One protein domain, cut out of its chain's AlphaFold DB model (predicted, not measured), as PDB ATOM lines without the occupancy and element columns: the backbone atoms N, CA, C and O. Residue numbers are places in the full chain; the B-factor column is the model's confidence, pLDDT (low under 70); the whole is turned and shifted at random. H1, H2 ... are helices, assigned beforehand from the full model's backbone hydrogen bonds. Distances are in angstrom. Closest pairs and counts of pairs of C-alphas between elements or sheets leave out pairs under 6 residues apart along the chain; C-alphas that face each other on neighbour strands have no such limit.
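This is residues 55 to 158 of the 232 residues of the protein "DNA_ligase_A_N domain-containing protein" of Chara braunii (UniProt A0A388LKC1). Six helices make two groups with one helix between: at one end the hairpin of H4 and H5, at the other the trio H1, H2 and H3, in which H2 packs on H1 and H3 and runs opposite to both, while H6, between H3 and H4, packs mainly on H3. The groups are joined by H5 packing steeply on H1 and by H6 running back beside H3, while the loop of residues 79 to 93 lies at the end of the long axis away from H4. The printed part has 104 residues with six named helices, H1 to H6 in order along the chain, and no named strand: all helix. It is compact, with a radius of gyration of the C-alphas of 13.3 A and spans of 42 by 29 by 25 A.

H4, the longest helix, is residues 115 to 127, 18.4 A from first to last C-alpha, and begins at C-alpha 115 at (52.687, 49.248, -175.789). H5 is residues 132 to 143, 16.6 A, and H6 is residues 146 to 156, 15.0 A, ending at C-alpha 156 at (67.538, 51.520, -177.093). H1 is residues 55 to 65, 15.4 A, beginning at C-alpha 55 at (79.465, 47.633, -175.429). H2 is residues 72 to 78, 10.1 A, and H3 is residues 94 to 102, 12.2 A.

H4 touches H5 with residues 121 to 125 alone, in a hairpin at a shallow tilt of 17 degrees, opposite ways; the closest C-alphas, of Leu 125 and Asn 133, are 5.9 A apart. H4 and H6 only just touch, with 3 pairs of C-alphas within 8 A, the closest being Leu 122 and Ile 156 at 7.7 A. H5 touches H1 with residues 133 to 138 alone, at a steep tilt of 61 degrees; the closest C-alphas, of Ala 64 and Arg 138, are 4.8 A apart. H6 touches H3 at a shallow tilt of 30 degrees, opposite ways, closest at the C-alphas of Leu 102 and Trp 146, 5.8 A. H2 forms hairpins with H1, closest at the C-alphas of Ala 58 and Leu 77, 5.3 A, and with H3, closest at those of Asp 73 and Val 101, 6.2 A. H1 and H3 are close but not clearly touching, the same way at 10 degrees. Of the 6 pairs of helices that touch, 3 are at a shallow tilt: part aligned, part crossed. In H1 to H6, every O i to N i+4 pair is within hydrogen-bond range.

The two C-alphas farthest apart, of Lys 85 and Glu 116, are 42.3 A apart. The printed part has no cut. The links H2 to H3 and H3 to H4 are long. The mean pLDDT of the printed part is 91.5, and residues 83 to 88 are under 70.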
ATOM      1  N   GLN A  55      78.544  48.179-176.436       94.25
ATOM      2  CA  GLN A  55      79.465  47.633-175.429       94.25
ATOM      3  C   GLN A  55      78.939  47.742-173.994       94.25
ATOM      4  O   GLN A  55      79.166  46.848-173.180       94.25
ATOM      5  N   MET A  56      78.269  48.846-173.661       95.00
ATOM      6  CA  MET A  56      77.688  49.023-172.330       95.00
ATOM      7  C   MET A  56      76.438  48.159-172.177       95.00
ATOM      8  O   MET A  56      76.257  47.528-171.140       95.00
ATOM      9  N   LEU A  57      75.639  48.066-173.241       96.31
ATOM     10  CA  LEU A  57      74.454  47.219-173.299       96.31
ATOM     11  C   LEU A  57      74.819  45.729-173.181       96.31
ATOM     12  O   LEU A  57      74.153  45.003-172.456       96.31
ATOM     13  N   ALA A  58      75.926  45.290-173.791       96.31
ATOM     14  CA  ALA A  58      76.473  43.941-173.638       96.31
ATOM     15  C   ALA A  58      76.785  43.604-172.174       96.31
ATOM     16  O   ALA A  58      76.349  42.574-171.668       96.31
ATOM     17  N   LYS A  59      77.516  44.491-171.482       95.88
ATOM     18  CA  LYS A  59      77.856  44.321-170.061       95.88
ATOM     19  C   LYS A  59      76.601  44.306-169.188       95.88
ATOM     20  O   LYS A  59      76.451  43.417-168.361       95.88
ATOM     21  N   CYS A  60      75.675  45.231-169.442       96.44
ATOM     22  CA  CYS A  60      74.398  45.296-168.737       96.44
ATOM     23  C   CYS A  60      73.580  44.009-168.917       96.44
ATOM     24  O   CYS A  60      73.063  43.488-167.936       96.44
ATOM     25  N   LEU A  61      73.518  43.448-170.131       96.69
ATOM     26  CA  LEU A  61      72.863  42.162-170.386       96.69
ATOM     27  C   LEU A  61      73.538  41.008-169.637       96.69
ATOM     28  O   LEU A  61      72.833  40.190-169.057       96.69
ATOM     29  N   VAL A  62      74.873  40.939-169.617       96.50
ATOM     30  CA  VAL A  62      75.612  39.906-168.864       96.50
ATOM     31  C   VAL A  62      75.263  39.958-167.376       96.50
ATOM     32  O   VAL A  62      74.883  38.936-166.801       96.50
ATOM     33  N   ASP A  63      75.317  41.148-166.777       96.12
ATOM     34  CA  ASP A  63      75.015  41.344-165.357       96.12
ATOM     35  C   ASP A  63      73.518  41.105-165.050       96.12
ATOM     36  O   ASP A  63      73.159  40.519-164.023       96.12
ATOM     37  N   ALA A  64      72.620  41.503-165.958       95.94
ATOM     38  CA  ALA A  64      71.178  41.297-165.818       95.94
ATOM     39  C   ALA A  64      70.792  39.814-165.912       95.94
ATOM     40  O   ALA A  64      69.984  39.355-165.100       95.94
ATOM     41  N   LEU A  65      71.410  39.071-166.839       95.44
ATOM     42  CA  LEU A  65      71.257  37.621-167.003       95.44
ATOM     43  C   LEU A  65      71.909  36.819-165.869       95.44
ATOM     44  O   LEU A  65      71.585  35.645-165.702       95.44
ATOM     45  N   GLY A  66      72.829  37.424-165.110       94.06
ATOM     46  CA  GLY A  66      73.525  36.763-164.005       94.06
ATOM     47  C   GLY A  66      74.457  35.635-164.453       94.06
ATOM     48  O   GLY A  66      74.696  34.700-163.693       94.06
ATOM     49  N   VAL A  67      74.965  35.688-165.689       93.56
ATOM     50  CA  VAL A  67      75.906  34.682-166.204       93.56
ATOM     51  C   VAL A  67      77.342  35.023-165.804       93.56
ATOM     52  O   VAL A  67      77.708  36.193-165.686       93.56
ATOM     53  N   ALA A  68      78.180  34.000-165.620       95.38
ATOM     54  CA  ALA A  68      79.593  34.195-165.305       95.38
ATOM     55  C   ALA A  68      80.310  34.962-166.434       95.38
ATOM     56  O   ALA A  68      80.036  34.744-167.618       95.38
ATOM     57  N   LYS A  69      81.221  35.876-166.080       93.94
ATOM     58  CA  LYS A  69      81.866  36.804-167.033       93.94
ATOM     59  C   LYS A  69      82.769  36.107-168.056       93.94
ATOM     60  O   LYS A  69      82.983  36.635-169.141       93.94
ATOM     61  N   ASP A  70      83.280  34.939-167.700       93.62
ATOM     62  CA  ASP A  70      84.092  34.033-168.513       93.62
ATOM     63  C   ASP A  70      83.252  32.994-169.277       93.62
ATOM     64  O   ASP A  70      83.791  32.214-170.062       93.62
ATOM     65  N   SER A  71      81.928  32.988-169.089       94.19
ATOM     66  CA  SER A  71      81.048  32.074-169.813       94.19
ATOM     67  C   SER A  71      81.074  32.352-171.324       94.19
ATOM     68  O   SER A  71      81.212  33.507-171.746       94.19
ATOM     69  N   PRO A  72      80.854  31.326-172.171       92.19
ATOM     70  CA  PRO A  72      80.814  31.503-173.621       92.19
ATOM     71  C   PRO A  72      79.811  32.568-174.084       92.19
ATOM     72  O   PRO A  72      80.096  33.321-175.013       92.19
ATOM     73  N   ASP A  73      78.654  32.664-173.422       92.69
ATOM     74  CA  ASP A  73      77.624  33.656-173.745       92.69
ATOM     75  C   ASP A  73      78.069  35.080-173.372       92.69
ATOM     76  O   ASP A  73      77.865  36.007-174.157       92.69
ATOM     77  N   ALA A  74      78.719  35.263-172.217       94.81
ATOM     78  CA  ALA A  74      79.233  36.568-171.803       94.81
ATOM     79  C   ALA A  74      80.355  37.054-172.726       94.81
ATOM     80  O   ALA A  74      80.309  38.186-173.215       94.81
ATOM     81  N   LEU A  75      81.317  36.180-173.033       93.44
ATOM     82  CA  LEU A  75      82.401  36.479-173.967       93.44
ATOM     83  C   LEU A  75      81.859  36.830-175.357       93.44
ATOM     84  O   LEU A  75      82.334  37.772-175.984       93.44
ATOM     85  N   LYS A  76      80.811  36.135-175.810       92.06
ATOM     86  CA  LYS A  76      80.150  36.407-177.089       92.06
ATOM     87  C   LYS A  76      79.416  37.750-177.120       92.06
ATOM     88  O   LYS A  76      79.509  38.462-178.115       92.06
ATOM     89  N   LEU A  77      78.700  38.113-176.052       93.94
ATOM     90  CA  LEU A  77      78.025  39.414-175.947       93.94
ATOM     91  C   LEU A  77      79.032  40.567-175.932       93.94
ATOM     92  O   LEU A  77      78.845  41.568-176.621       93.94
ATOM     93  N   VAL A  78      80.102  40.436-175.146       94.12
ATOM     94  CA  VAL A  78      81.134  41.472-174.992       94.12
ATOM     95  C   VAL A  78      82.004  41.581-176.249       94.12
ATOM     96  O   VAL A  78      82.339  42.696-176.651       94.12
ATOM     97  N   GLY A  79      82.318  40.450-176.885       91.88
ATOM     98  CA  GLY A  79      83.070  40.318-178.138       91.88
ATOM     99  C   GLY A  79      82.186  40.254-179.387       91.88
ATOM    100  O   GLY A  79      82.536  39.599-180.363       91.88
ATOM    101  N   TRP A  80      81.027  40.922-179.393       92.00
ATOM    102  CA  TRP A  80      80.040  40.851-180.488       92.00
ATOM    103  C   TRP A  80      80.570  41.278-181.873       92.00
ATOM    104  O   TRP A  80      79.943  40.992-182.898       92.00
ATOM    105  N   ARG A  81      81.706  41.992-181.915       89.31
ATOM    106  CA  ARG A  81      82.403  42.407-183.146       89.31
ATOM    107  C   ARG A  81      83.437  41.405-183.638       89.31
ATOM    108  O   ARG A  81      83.850  41.510-184.790       89.31
ATOM    109  N   ASP A  82      83.886  40.491-182.788       82.25
ATOM    110  CA  ASP A  82      85.067  39.692-183.075       82.25
ATOM    111  C   ASP A  82      84.721  38.656-184.146       82.25
ATOM    112  O   ASP A  82      84.122  37.627-183.873       82.25
ATOM    113  N   GLY A  83      85.074  38.931-185.401       57.00
ATOM    114  CA  GLY A  83      84.821  38.086-186.578       57.00
ATOM    115  C   GLY A  83      85.704  36.847-186.698       57.00
ATOM    116  O   GLY A  83      85.998  36.424-187.813       57.00
ATOM    117  N   GLY A  84      86.191  36.283-185.588       53.06
ATOM    118  CA  GLY A  84      87.057  35.103-185.631       53.06
ATOM    119  C   GLY A  84      86.373  33.917-186.326       53.06
ATOM    120  O   GLY A  84      85.155  33.790-186.273       53.06
ATOM    121  N   LYS A  85      87.149  32.996-186.921       48.16
ATOM    122  CA  LYS A  85      86.681  31.803-187.679       48.16
ATOM    123  C   LYS A  85      85.663  30.889-186.950       48.16
ATOM    124  O   LYS A  85      85.152  29.956-187.558       48.16
ATOM    125  N   LYS A  86      85.387  31.128-185.663       55.00
ATOM    126  CA  LYS A  86      84.414  30.414-184.818       55.00
ATOM    127  C   LYS A  86      83.112  31.192-184.566       55.00
ATOM    128  O   LYS A  86      82.200  30.640-183.956       55.00
ATOM    129  N   ASN A  87      83.014  32.449-184.998       57.53
ATOM    130  CA  ASN A  87      81.921  33.332-184.613       57.53
ATOM    131  C   ASN A  87      80.837  33.359-185.695       57.53
ATOM    132  O   ASN A  87      81.106  33.461-186.889       57.53
ATOM    133  N   GLY A  88      79.602  33.135-185.244       65.56
ATOM    134  CA  GLY A  88      78.461  32.776-186.077       65.56
ATOM    135  C   GLY A  88      78.035  33.841-187.088       65.56
ATOM    136  O   GLY A  88      78.571  34.948-187.158       65.56
ATOM    137  N   LYS A  89      76.994  33.498-187.852       80.06
ATOM    138  CA  LYS A  89      76.407  34.287-188.951       80.06
ATOM    139  C   LYS A  89      76.109  35.758-188.612       80.06
ATOM    140  O   LYS A  89      76.044  36.578-189.520       80.06
ATOM    141  N   ASN A  90      75.923  36.087-187.335       85.62
ATOM    142  CA  ASN A  90      75.475  37.398-186.868       85.62
ATOM    143  C   ASN A  90      76.600  38.321-186.356       85.62
ATOM    144  O   ASN A  90      76.316  39.387-185.809       85.62
ATOM    145  N   THR A  91      77.868  37.937-186.526       84.94
ATOM    146  CA  THR A  91      79.014  38.742-186.074       84.94
ATOM    147  C   THR A  91      78.983  40.159-186.656       84.94
ATOM    148  O   THR A  91      78.717  40.348-187.840       84.94
ATOM    149  N   GLY A  92      79.241  41.170-185.818       86.88
ATOM    150  CA  GLY A  92      79.155  42.580-186.211       86.88
ATOM    151  C   GLY A  92      77.750  43.183-186.111       86.88
ATOM    152  O   GLY A  92      77.610  44.393-186.275       86.88
ATOM    153  N   ASN A  93      76.726  42.396-185.766       91.38
ATOM    154  CA  ASN A  93      75.399  42.894-185.408       91.38
ATOM    155  C   ASN A  93      75.082  42.547-183.947       91.38
ATOM    156  O   ASN A  93      74.643  41.441-183.634       91.38
ATOM    157  N   PHE A  94      75.287  43.516-183.050       95.12
ATOM    158  CA  PHE A  94      75.094  43.326-181.611       95.12
ATOM    159  C   PHE A  94      73.706  42.777-181.251       95.12
ATOM    160  O   PHE A  94      73.615  41.854-180.450       95.12
ATOM    161  N   VAL A  95      72.632  43.316-181.843       95.81
ATOM    162  CA  VAL A  95      71.262  42.902-181.499       95.81
ATOM    163  C   VAL A  95      71.042  41.438-181.868       95.81
ATOM    164  O   VAL A  95      70.512  40.674-181.065       95.81
ATOM    165  N   LEU A  96      71.491  41.017-183.051       94.06
ATOM    166  CA  LEU A  96      71.361  39.624-183.474       94.06
ATOM    167  C   LEU A  96      72.230  38.679-182.631       94.06
ATOM    168  O   LEU A  96      71.765  37.603-182.264       94.06
ATOM    169  N   VAL A  97      73.444  39.094-182.255       94.25
ATOM    170  CA  VAL A  97      74.292  38.343-181.311       94.25
ATOM    171  C   VAL A  97      73.612  38.205-179.944       94.25
ATOM    172  O   VAL A  97      73.620  37.119-179.365       94.25
ATOM    173  N   ALA A  98      72.986  39.272-179.440       95.50
ATOM    174  CA  ALA A  98      72.250  39.236-178.181       95.50
ATOM    175  C   ALA A  98      71.060  38.273-178.247       95.50
ATOM    176  O   ALA A  98      70.881  37.457-177.345       95.50
ATOM    177  N   VAL A  99      70.301  38.292-179.345       94.56
ATOM    178  CA  VAL A  99      69.185  37.361-179.567       94.56
ATOM    179  C   VAL A  99      69.649  35.905-179.553       94.56
ATOM    180  O   VAL A  99      68.975  35.077-178.952       94.56
ATOM    181  N   GLU A 100      70.807  35.571-180.130       93.19
ATOM    182  CA  GLU A 100      71.340  34.197-180.084       93.19
ATOM    183  C   GLU A 100      71.607  33.683-178.658       93.19
ATOM    184  O   GLU A 100      71.584  32.470-178.432       93.19
ATOM    185  N   VAL A 101      71.894  34.582-177.714       93.69
ATOM    186  CA  VAL A 101      72.045  34.251-176.290       93.69
ATOM    187  C   VAL A 101      70.679  34.201-175.602       93.69
ATOM    188  O   VAL A 101      70.404  33.278-174.836       93.69
ATOM    189  N   LEU A 102      69.804  35.162-175.901       94.69
ATOM    190  CA  LEU A 102      68.488  35.304-175.277       94.69
ATOM    191  C   LEU A 102      67.503  34.194-175.664       94.69
ATOM    192  O   LEU A 102      66.723  33.766-174.819       94.69
ATOM    193  N   THR A 103      67.556  33.663-176.889       93.94
ATOM    194  CA  THR A 103      66.663  32.575-177.345       93.94
ATOM    195  C   THR A 103      66.795  31.295-176.523       93.94
ATOM    196  O   THR A 103      65.873  30.490-176.490       93.94
ATOM    197  N   ARG A 104      67.927  31.102-175.837       90.81
ATOM    198  CA  ARG A 104      68.164  29.955-174.948       90.81
ATOM    199  C   ARG A 104      67.600  30.162-173.539       90.81
ATOM    200  O   ARG A 104      67.691  29.258-172.715       90.81
ATOM    201  N   ARG A 105      67.111  31.368-173.231       90.06
ATOM    202  CA  ARG A 105      66.765  31.824-171.870       90.06
ATOM    203  C   ARG A 105      65.369  32.428-171.769       90.06
ATOM    204  O   ARG A 105      64.780  32.389-170.699       90.06
ATOM    205  N   GLN A 106      64.850  32.974-172.863       92.19
ATOM    206  CA  GLN A 106      63.521  33.567-172.951       92.19
ATOM    207  C   GLN A 106      62.618  32.740-173.869       92.19
ATOM    208  O   GLN A 106      63.071  32.147-174.849       92.19
ATOM    209  N   SER A 107      61.317  32.763-173.576       90.62
ATOM    210  CA  SER A 107      60.292  32.165-174.433       90.62
ATOM    211  C   SER A 107      60.181  32.895-175.775       90.62
ATOM    212  O   SER A 107      60.481  34.086-175.890       90.62
ATOM    213  N   GLU A 108      59.724  32.178-176.802       88.88
ATOM    214  CA  GLU A 108      59.297  32.778-178.070       88.88
ATOM    215  C   GLU A 108      57.907  33.420-177.973       88.88
ATOM    216  O   GLU A 108      57.611  34.371-178.702       88.88
ATOM    217  N   THR A 109      57.064  32.906-177.078       88.75
ATOM    218  CA  THR A 109      55.703  33.398-176.858       88.75
ATOM    219  C   THR A 109      55.740  34.670-176.019       88.75
ATOM    220  O   THR A 109      56.434  34.729-175.007       88.75
ATOM    221  N   SER A 110      54.980  35.682-176.445       87.50
ATOM    222  CA  SER A 110      54.802  36.927-175.691       87.50
ATOM    223  C   SER A 110      54.089  36.666-174.366       87.50
ATOM    224  O   SER A 110      53.151  35.870-174.306       87.50
ATOM    225  N   PHE A 111      54.486  37.399-173.328       87.56
ATOM    226  CA  PHE A 111      53.803  37.426-172.034       87.56
ATOM    227  C   PHE A 111      52.665  38.459-171.977       87.56
ATOM    228  O   PHE A 111      52.166  38.763-170.900       87.56
ATOM    229  N   GLY A 112      52.255  39.014-173.125       88.50
ATOM    230  CA  GLY A 112      51.220  40.047-173.192       88.50
ATOM    231  C   GLY A 112      51.745  41.461-172.945       88.50
ATOM    232  O   GLY A 112      50.984  42.307-172.488       88.50
ATOM    233  N   LEU A 113      53.024  41.723-173.248       92.25
ATOM    234  CA  LEU A 113      53.630  43.050-173.114       92.25
ATOM    235  C   LEU A 113      52.833  44.079-173.927       92.25
ATOM    236  O   LEU A 113      52.757  43.992-175.158       92.25
ATOM    237  N   THR A 114      52.257  45.068-173.248       93.81
ATOM    238  CA  THR A 114      51.520  46.133-173.924       93.81
ATOM    239  C   THR A 114      52.464  47.220-174.436       93.81
ATOM    240  O   THR A 114      53.638  47.310-174.070       93.81
ATOM    241  N   LEU A 115      51.943  48.084-175.309       94.12
ATOM    242  CA  LEU A 115      52.687  49.248-175.789       94.12
ATOM    243  C   LEU A 115      53.030  50.226-174.653       94.12
ATOM    244  O   LEU A 115      54.085  50.861-174.683       94.12
ATOM    245  N   GLU A 116      52.138  50.348-173.674       95.38
ATOM    246  CA  GLU A 116      52.337  51.179-172.490       95.38
ATOM    247  C   GLU A 116      53.436  50.594-171.600       95.38
ATOM    248  O   GLU A 116      54.381  51.304-171.270       95.38
ATOM    249  N   ASP A 117      53.403  49.282-171.335       96.06
ATOM    250  CA  ASP A 117      54.453  48.590-170.573       96.06
ATOM    251  C   ASP A 117      55.830  48.757-171.221       96.06
ATOM    252  O   ASP A 117      56.820  49.040-170.541       96.06
ATOM    253  N   ALA A 118      55.899  48.599-172.547       97.06
ATOM    254  CA  ALA A 118      57.136  48.772-173.297       97.06
ATOM    255  C   ALA A 118      57.678  50.203-173.160       97.06
ATOM    256  O   ALA A 118      58.865  50.384-172.881       97.06
ATOM    257  N   ASN A 119      56.820  51.219-173.312       97.69
ATOM    258  CA  ASN A 119      57.222  52.610-173.120       97.69
ATOM    259  C   ASN A 119      57.652  52.881-171.676       97.69
ATOM    260  O   ASN A 119      58.725  53.441-171.482       97.69
ATOM    261  N   HIS A 120      56.902  52.405-170.683       97.38
ATOM    262  CA  HIS A 120      57.222  52.582-169.269       97.38
ATOM    263  C   HIS A 120      58.571  51.953-168.887       97.38
ATOM    264  O   HIS A 120      59.380  52.575-168.198       97.38
ATOM    265  N   LEU A 121      58.868  50.741-169.371       97.31
ATOM    266  CA  LEU A 121      60.172  50.104-169.160       97.31
ATOM    267  C   LEU A 121      61.305  50.920-169.799       97.31
ATOM    268  O   LEU A 121      62.359  51.097-169.187       97.31
ATOM    269  N   LEU A 122      61.103  51.427-171.017       97.81
ATOM    270  CA  LEU A 122      62.091  52.254-171.713       97.81
ATOM    271  C   LEU A 122      62.282  53.621-171.044       97.81
ATOM    272  O   LEU A 122      63.410  54.097-170.976       97.81
ATOM    273  N   ASP A 123      61.216  54.235-170.542       97.06
ATOM    274  CA  ASP A 123      61.272  55.507-169.820       97.06
ATOM    275  C   ASP A 123      62.035  55.333-168.499       97.06
ATOM    276  O   ASP A 123      62.954  56.101-168.215       97.06
ATOM    277  N   ARG A 124      61.767  54.250-167.754       96.62
ATOM    278  CA  ARG A 124      62.550  53.882-166.563       96.62
ATOM    279  C   ARG A 124      64.019  53.647-166.886       96.62
ATOM    280  O   ARG A 124      64.871  54.129-166.154       96.62
ATOM    281  N   LEU A 125      64.332  52.950-167.980       96.62
ATOM    282  CA  LEU A 125      65.723  52.728-168.387       96.62
ATOM    283  C   LEU A 125      66.428  54.036-168.780       96.62
ATOM    284  O   LEU A 125      67.620  54.184-168.546       96.62
ATOM    285  N   ALA A 126      65.713  54.976-169.398       95.31
ATOM    286  CA  ALA A 126      66.268  56.273-169.780       95.31
ATOM    287  C   ALA A 126      66.477  57.218-168.584       95.31
ATOM    288  O   ALA A 126      67.324  58.107-168.660       95.31
ATOM    289  N   ALA A 127      65.705  57.042-167.508       94.31
ATOM    290  CA  ALA A 127      65.838  57.794-166.261       94.31
ATOM    291  C   ALA A 127      66.807  57.146-165.254       94.31
ATOM    292  O   ALA A 127      67.285  57.830-164.353       94.31
ATOM    293  N   ALA A 128      67.080  55.849-165.398       90.69
ATOM    294  CA  ALA A 128      67.867  55.061-164.461       90.69
ATOM    295  C   ALA A 128      69.347  55.460-164.423       90.69
ATOM    296  O   ALA A 128      70.000  55.700-165.446       90.69
ATOM    297  N   GLU A 129      69.919  55.412-163.222       85.94
ATOM    298  CA  GLU A 129      71.367  55.459-163.058       85.94
ATOM    299  C   GLU A 129      72.025  54.124-163.452       85.94
ATOM    300  O   GLU A 129      71.386  53.088-163.650       85.94
ATOM    301  N   LYS A 130      73.361  54.111-163.545       78.50
ATOM    302  CA  LYS A 130      74.118  52.950-164.045       78.50
ATOM    303  C   LYS A 130      73.816  51.643-163.299       78.50
ATOM    304  O   LYS A 130      73.799  50.591-163.935       78.50
ATOM    305  N   GLN A 131      73.598  51.702-161.985       80.38
ATOM    306  CA  GLN A 131      73.313  50.518-161.170       80.38
ATOM    307  C   GLN A 131      71.866  50.030-161.344       80.38
ATOM    308  O   GLN A 131      71.613  48.825-161.382       80.38
ATOM    309  N   GLU A 132      70.927  50.959-161.513       91.56
ATOM    310  CA  GLU A 132      69.507  50.670-161.725       91.56
ATOM    311  C   GLU A 132      69.239  50.102-163.120       91.56
ATOM    312  O   GLU A 132      68.346  49.267-163.283       91.56
ATOM    313  N   ASN A 133      70.068  50.453-164.112       93.25
ATOM    314  CA  ASN A 133      69.991  49.894-165.464       93.25
ATOM    315  C   ASN A 133      69.973  48.363-165.465       93.25
ATOM    316  O   ASN A 133      69.230  47.762-166.233       93.25
ATOM    317  N   ILE A 134      70.748  47.719-164.585       95.56
ATOM    318  CA  ILE A 134      70.789  46.254-164.483       95.56
ATOM    319  C   ILE A 134      69.444  45.709-163.985       95.56
ATOM    320  O   ILE A 134      68.961  44.701-164.502       95.56
ATOM    321  N   MET A 135      68.819  46.375-163.009       95.94
ATOM    322  CA  MET A 135      67.518  45.968-162.471       95.94
ATOM    323  C   MET A 135      66.414  46.125-163.517       95.94
ATOM    324  O   MET A 135      65.648  45.187-163.739       95.94
ATOM    325  N   VAL A 136      66.376  47.268-164.210       97.06
ATOM    326  CA  VAL A 136      65.400  47.523-165.279       97.06
ATOM    327  C   VAL A 136      65.608  46.559-166.451       97.06
ATOM    328  O   VAL A 136      64.644  45.996-166.961       97.06
ATOM    329  N   MET A 137      66.857  46.293-166.844       97.12
ATOM    330  CA  MET A 137      67.184  45.329-167.900       97.12
ATOM    331  C   MET A 137      66.755  43.906-167.524       97.12
ATOM    332  O   MET A 137      66.196  43.190-168.353       97.12
ATOM    333  N   ARG A 138      66.968  43.493-166.269       96.25
ATOM    334  CA  ARG A 138      66.506  42.191-165.768       96.25
ATOM    335  C   ARG A 138      64.983  42.092-165.799       96.25
ATOM    336  O   ARG A 138      64.447  41.065-166.205       96.25
ATOM    337  N   GLU A 139      64.285  43.158-165.419       96.00
ATOM    338  CA  GLU A 139      62.827  43.219-165.516       96.00
ATOM    339  C   GLU A 139      62.345  43.127-166.973       96.00
ATOM    340  O   GLU A 139      61.440  42.342-167.255       96.00
ATOM    341  N   MET A 140      62.980  43.849-167.905       96.44
ATOM    342  CA  MET A 140      62.693  43.729-169.341       96.44
ATOM    343  C   MET A 140      62.871  42.285-169.825       96.44
ATOM    344  O   MET A 140      61.976  41.749-170.473       96.44
ATOM    345  N   ILE A 141      63.979  41.624-169.477       95.81
ATOM    346  CA  ILE A 141      64.232  40.223-169.857       95.81
ATOM    347  C   ILE A 141      63.124  39.298-169.326       95.81
ATOM    348  O   ILE A 141      62.648  38.427-170.049       95.81
ATOM    349  N   ASN A 142      62.667  39.504-168.092       94.00
ATOM    350  CA  ASN A 142      61.644  38.651-167.484       94.00
ATOM    351  C   ASN A 142      60.223  38.912-168.010       94.00
ATOM    352  O   ASN A 142      59.380  38.023-167.932       94.00
ATOM    353  N   LYS A 143      59.941  40.113-168.531       94.69
ATOM    354  CA  LYS A 143      58.608  40.500-169.032       94.69
ATOM    355  C   LYS A 143      58.442  40.366-170.545       94.69
ATOM    356  O   LYS A 143      57.347  40.582-171.058       94.69
ATOM    357  N   THR A 144      59.506  40.033-171.270       95.50
ATOM    358  CA  THR A 144      59.501  39.978-172.734       95.50
ATOM    359  C   THR A 144      59.878  38.598-173.258       95.50
ATOM    360  O   THR A 144      60.659  37.863-172.657       95.50
ATOM    361  N   SER A 145      59.335  38.245-174.419       95.81
ATOM    362  CA  SER A 145      59.895  37.197-175.278       95.81
ATOM    363  C   SER A 145      61.229  37.646-175.882       95.81
ATOM    364  O   SER A 145      61.503  38.845-175.988       95.81
ATOM    365  N   TRP A 146      62.041  36.713-176.394       95.56
ATOM    366  CA  TRP A 146      63.288  37.087-177.082       95.56
ATOM    367  C   TRP A 146      63.043  37.966-178.324       95.56
ATOM    368  O   TRP A 146      63.900  38.772-178.692       95.56
ATOM    369  N   LYS A 147      61.870  37.844-178.969       95.25
ATOM    370  CA  LYS A 147      61.465  38.689-180.107       95.25
ATOM    371  C   LYS A 147      61.177  40.116-179.671       95.25
ATOM    372  O   LYS A 147      61.617  41.054-180.319       95.25
ATOM    373  N   GLU A 148      60.438  40.293-178.585       96.31
ATOM    374  CA  GLU A 148      60.180  41.622-178.027       96.31
ATOM    375  C   GLU A 148      61.479  42.244-177.521       96.31
ATOM    376  O   GLU A 148      61.777  43.386-177.868       96.31
ATOM    377  N   MET A 149      62.310  41.470-176.818       96.94
ATOM    378  CA  MET A 149      63.608  41.928-176.329       96.94
ATOM    379  C   MET A 149      64.531  42.378-177.466       96.94
ATOM    380  O   MET A 149      65.186  43.411-177.349       96.94
ATOM    381  N   LYS A 150      64.536  41.669-178.605       96.94
ATOM    382  CA  LYS A 150      65.229  42.110-179.826       96.94
ATOM    383  C   LYS A 150      64.850  43.545-180.192       96.94
ATOM    384  O   LYS A 150      65.727  44.376-180.415       96.94
ATOM    385  N   TRP A 151      63.551  43.833-180.255       97.31
ATOM    386  CA  TRP A 151      63.057  45.153-180.636       97.31
ATOM    387  C   TRP A 151      63.328  46.202-179.560       97.31
ATOM    388  O   TRP A 151      63.713  47.313-179.912       97.31
ATOM    389  N   MET A 152      63.242  45.848-178.275       97.62
ATOM    390  CA  MET A 152      63.646  46.728-177.172       97.62
ATOM    391  C   MET A 152      65.118  47.144-177.304       97.62
ATOM    392  O   MET A 152      65.425  48.332-177.254       97.62
ATOM    393  N   LEU A 153      66.025  46.195-177.568       97.81
ATOM    394  CA  LEU A 153      67.448  46.483-177.785       97.81
ATOM    395  C   LEU A 153      67.673  47.384-179.008       97.81
ATOM    396  O   LEU A 153      68.457  48.331-178.935       97.81
ATOM    397  N   SER A 154      66.966  47.135-180.112       97.38
ATOM    398  CA  SER A 154      67.027  47.991-181.302       97.38
ATOM    399  C   SER A 154      66.518  49.415-181.038       97.38
ATOM    400  O   SER A 154      67.105  50.377-181.530       97.38
ATOM    401  N   ILE A 155      65.457  49.571-180.240       97.62
ATOM    402  CA  ILE A 155      64.904  50.876-179.839       97.62
ATOM    403  C   ILE A 155      65.889  51.629-178.941       97.62
ATOM    404  O   ILE A 155      66.132  52.814-179.172       97.62
ATOM    405  N   ILE A 156      66.511  50.944-177.976       97.38
ATOM    406  CA  ILE A 156      67.538  51.520-177.093       97.38
ATOM    407  C   ILE A 156      68.720  52.054-177.910       97.38
ATOM    408  O   ILE A 156      69.205  53.160-177.671       97.38
ATOM    409  N   LEU A 157      69.155  51.296-178.918       96.75
ATOM    410  CA  LEU A 157      70.214  51.713-179.841       96.75
ATOM    411  C   LEU A 157      69.754  52.748-180.877       96.75
ATOM    412  O   LEU A 157      70.584  53.245-181.638       96.75
ATOM    413  N   LYS A 158      68.457  53.082-180.901       95.69
ATOM    414  CA  LYS A 158      67.800  53.953-181.883       95.69
ATOM    415  C   LYS A 158      68.014  53.496-183.331       95.69
ATOM    416  O   LYS A 158      68.041  54.319-184.243       95.69
TER     417      LYS A 158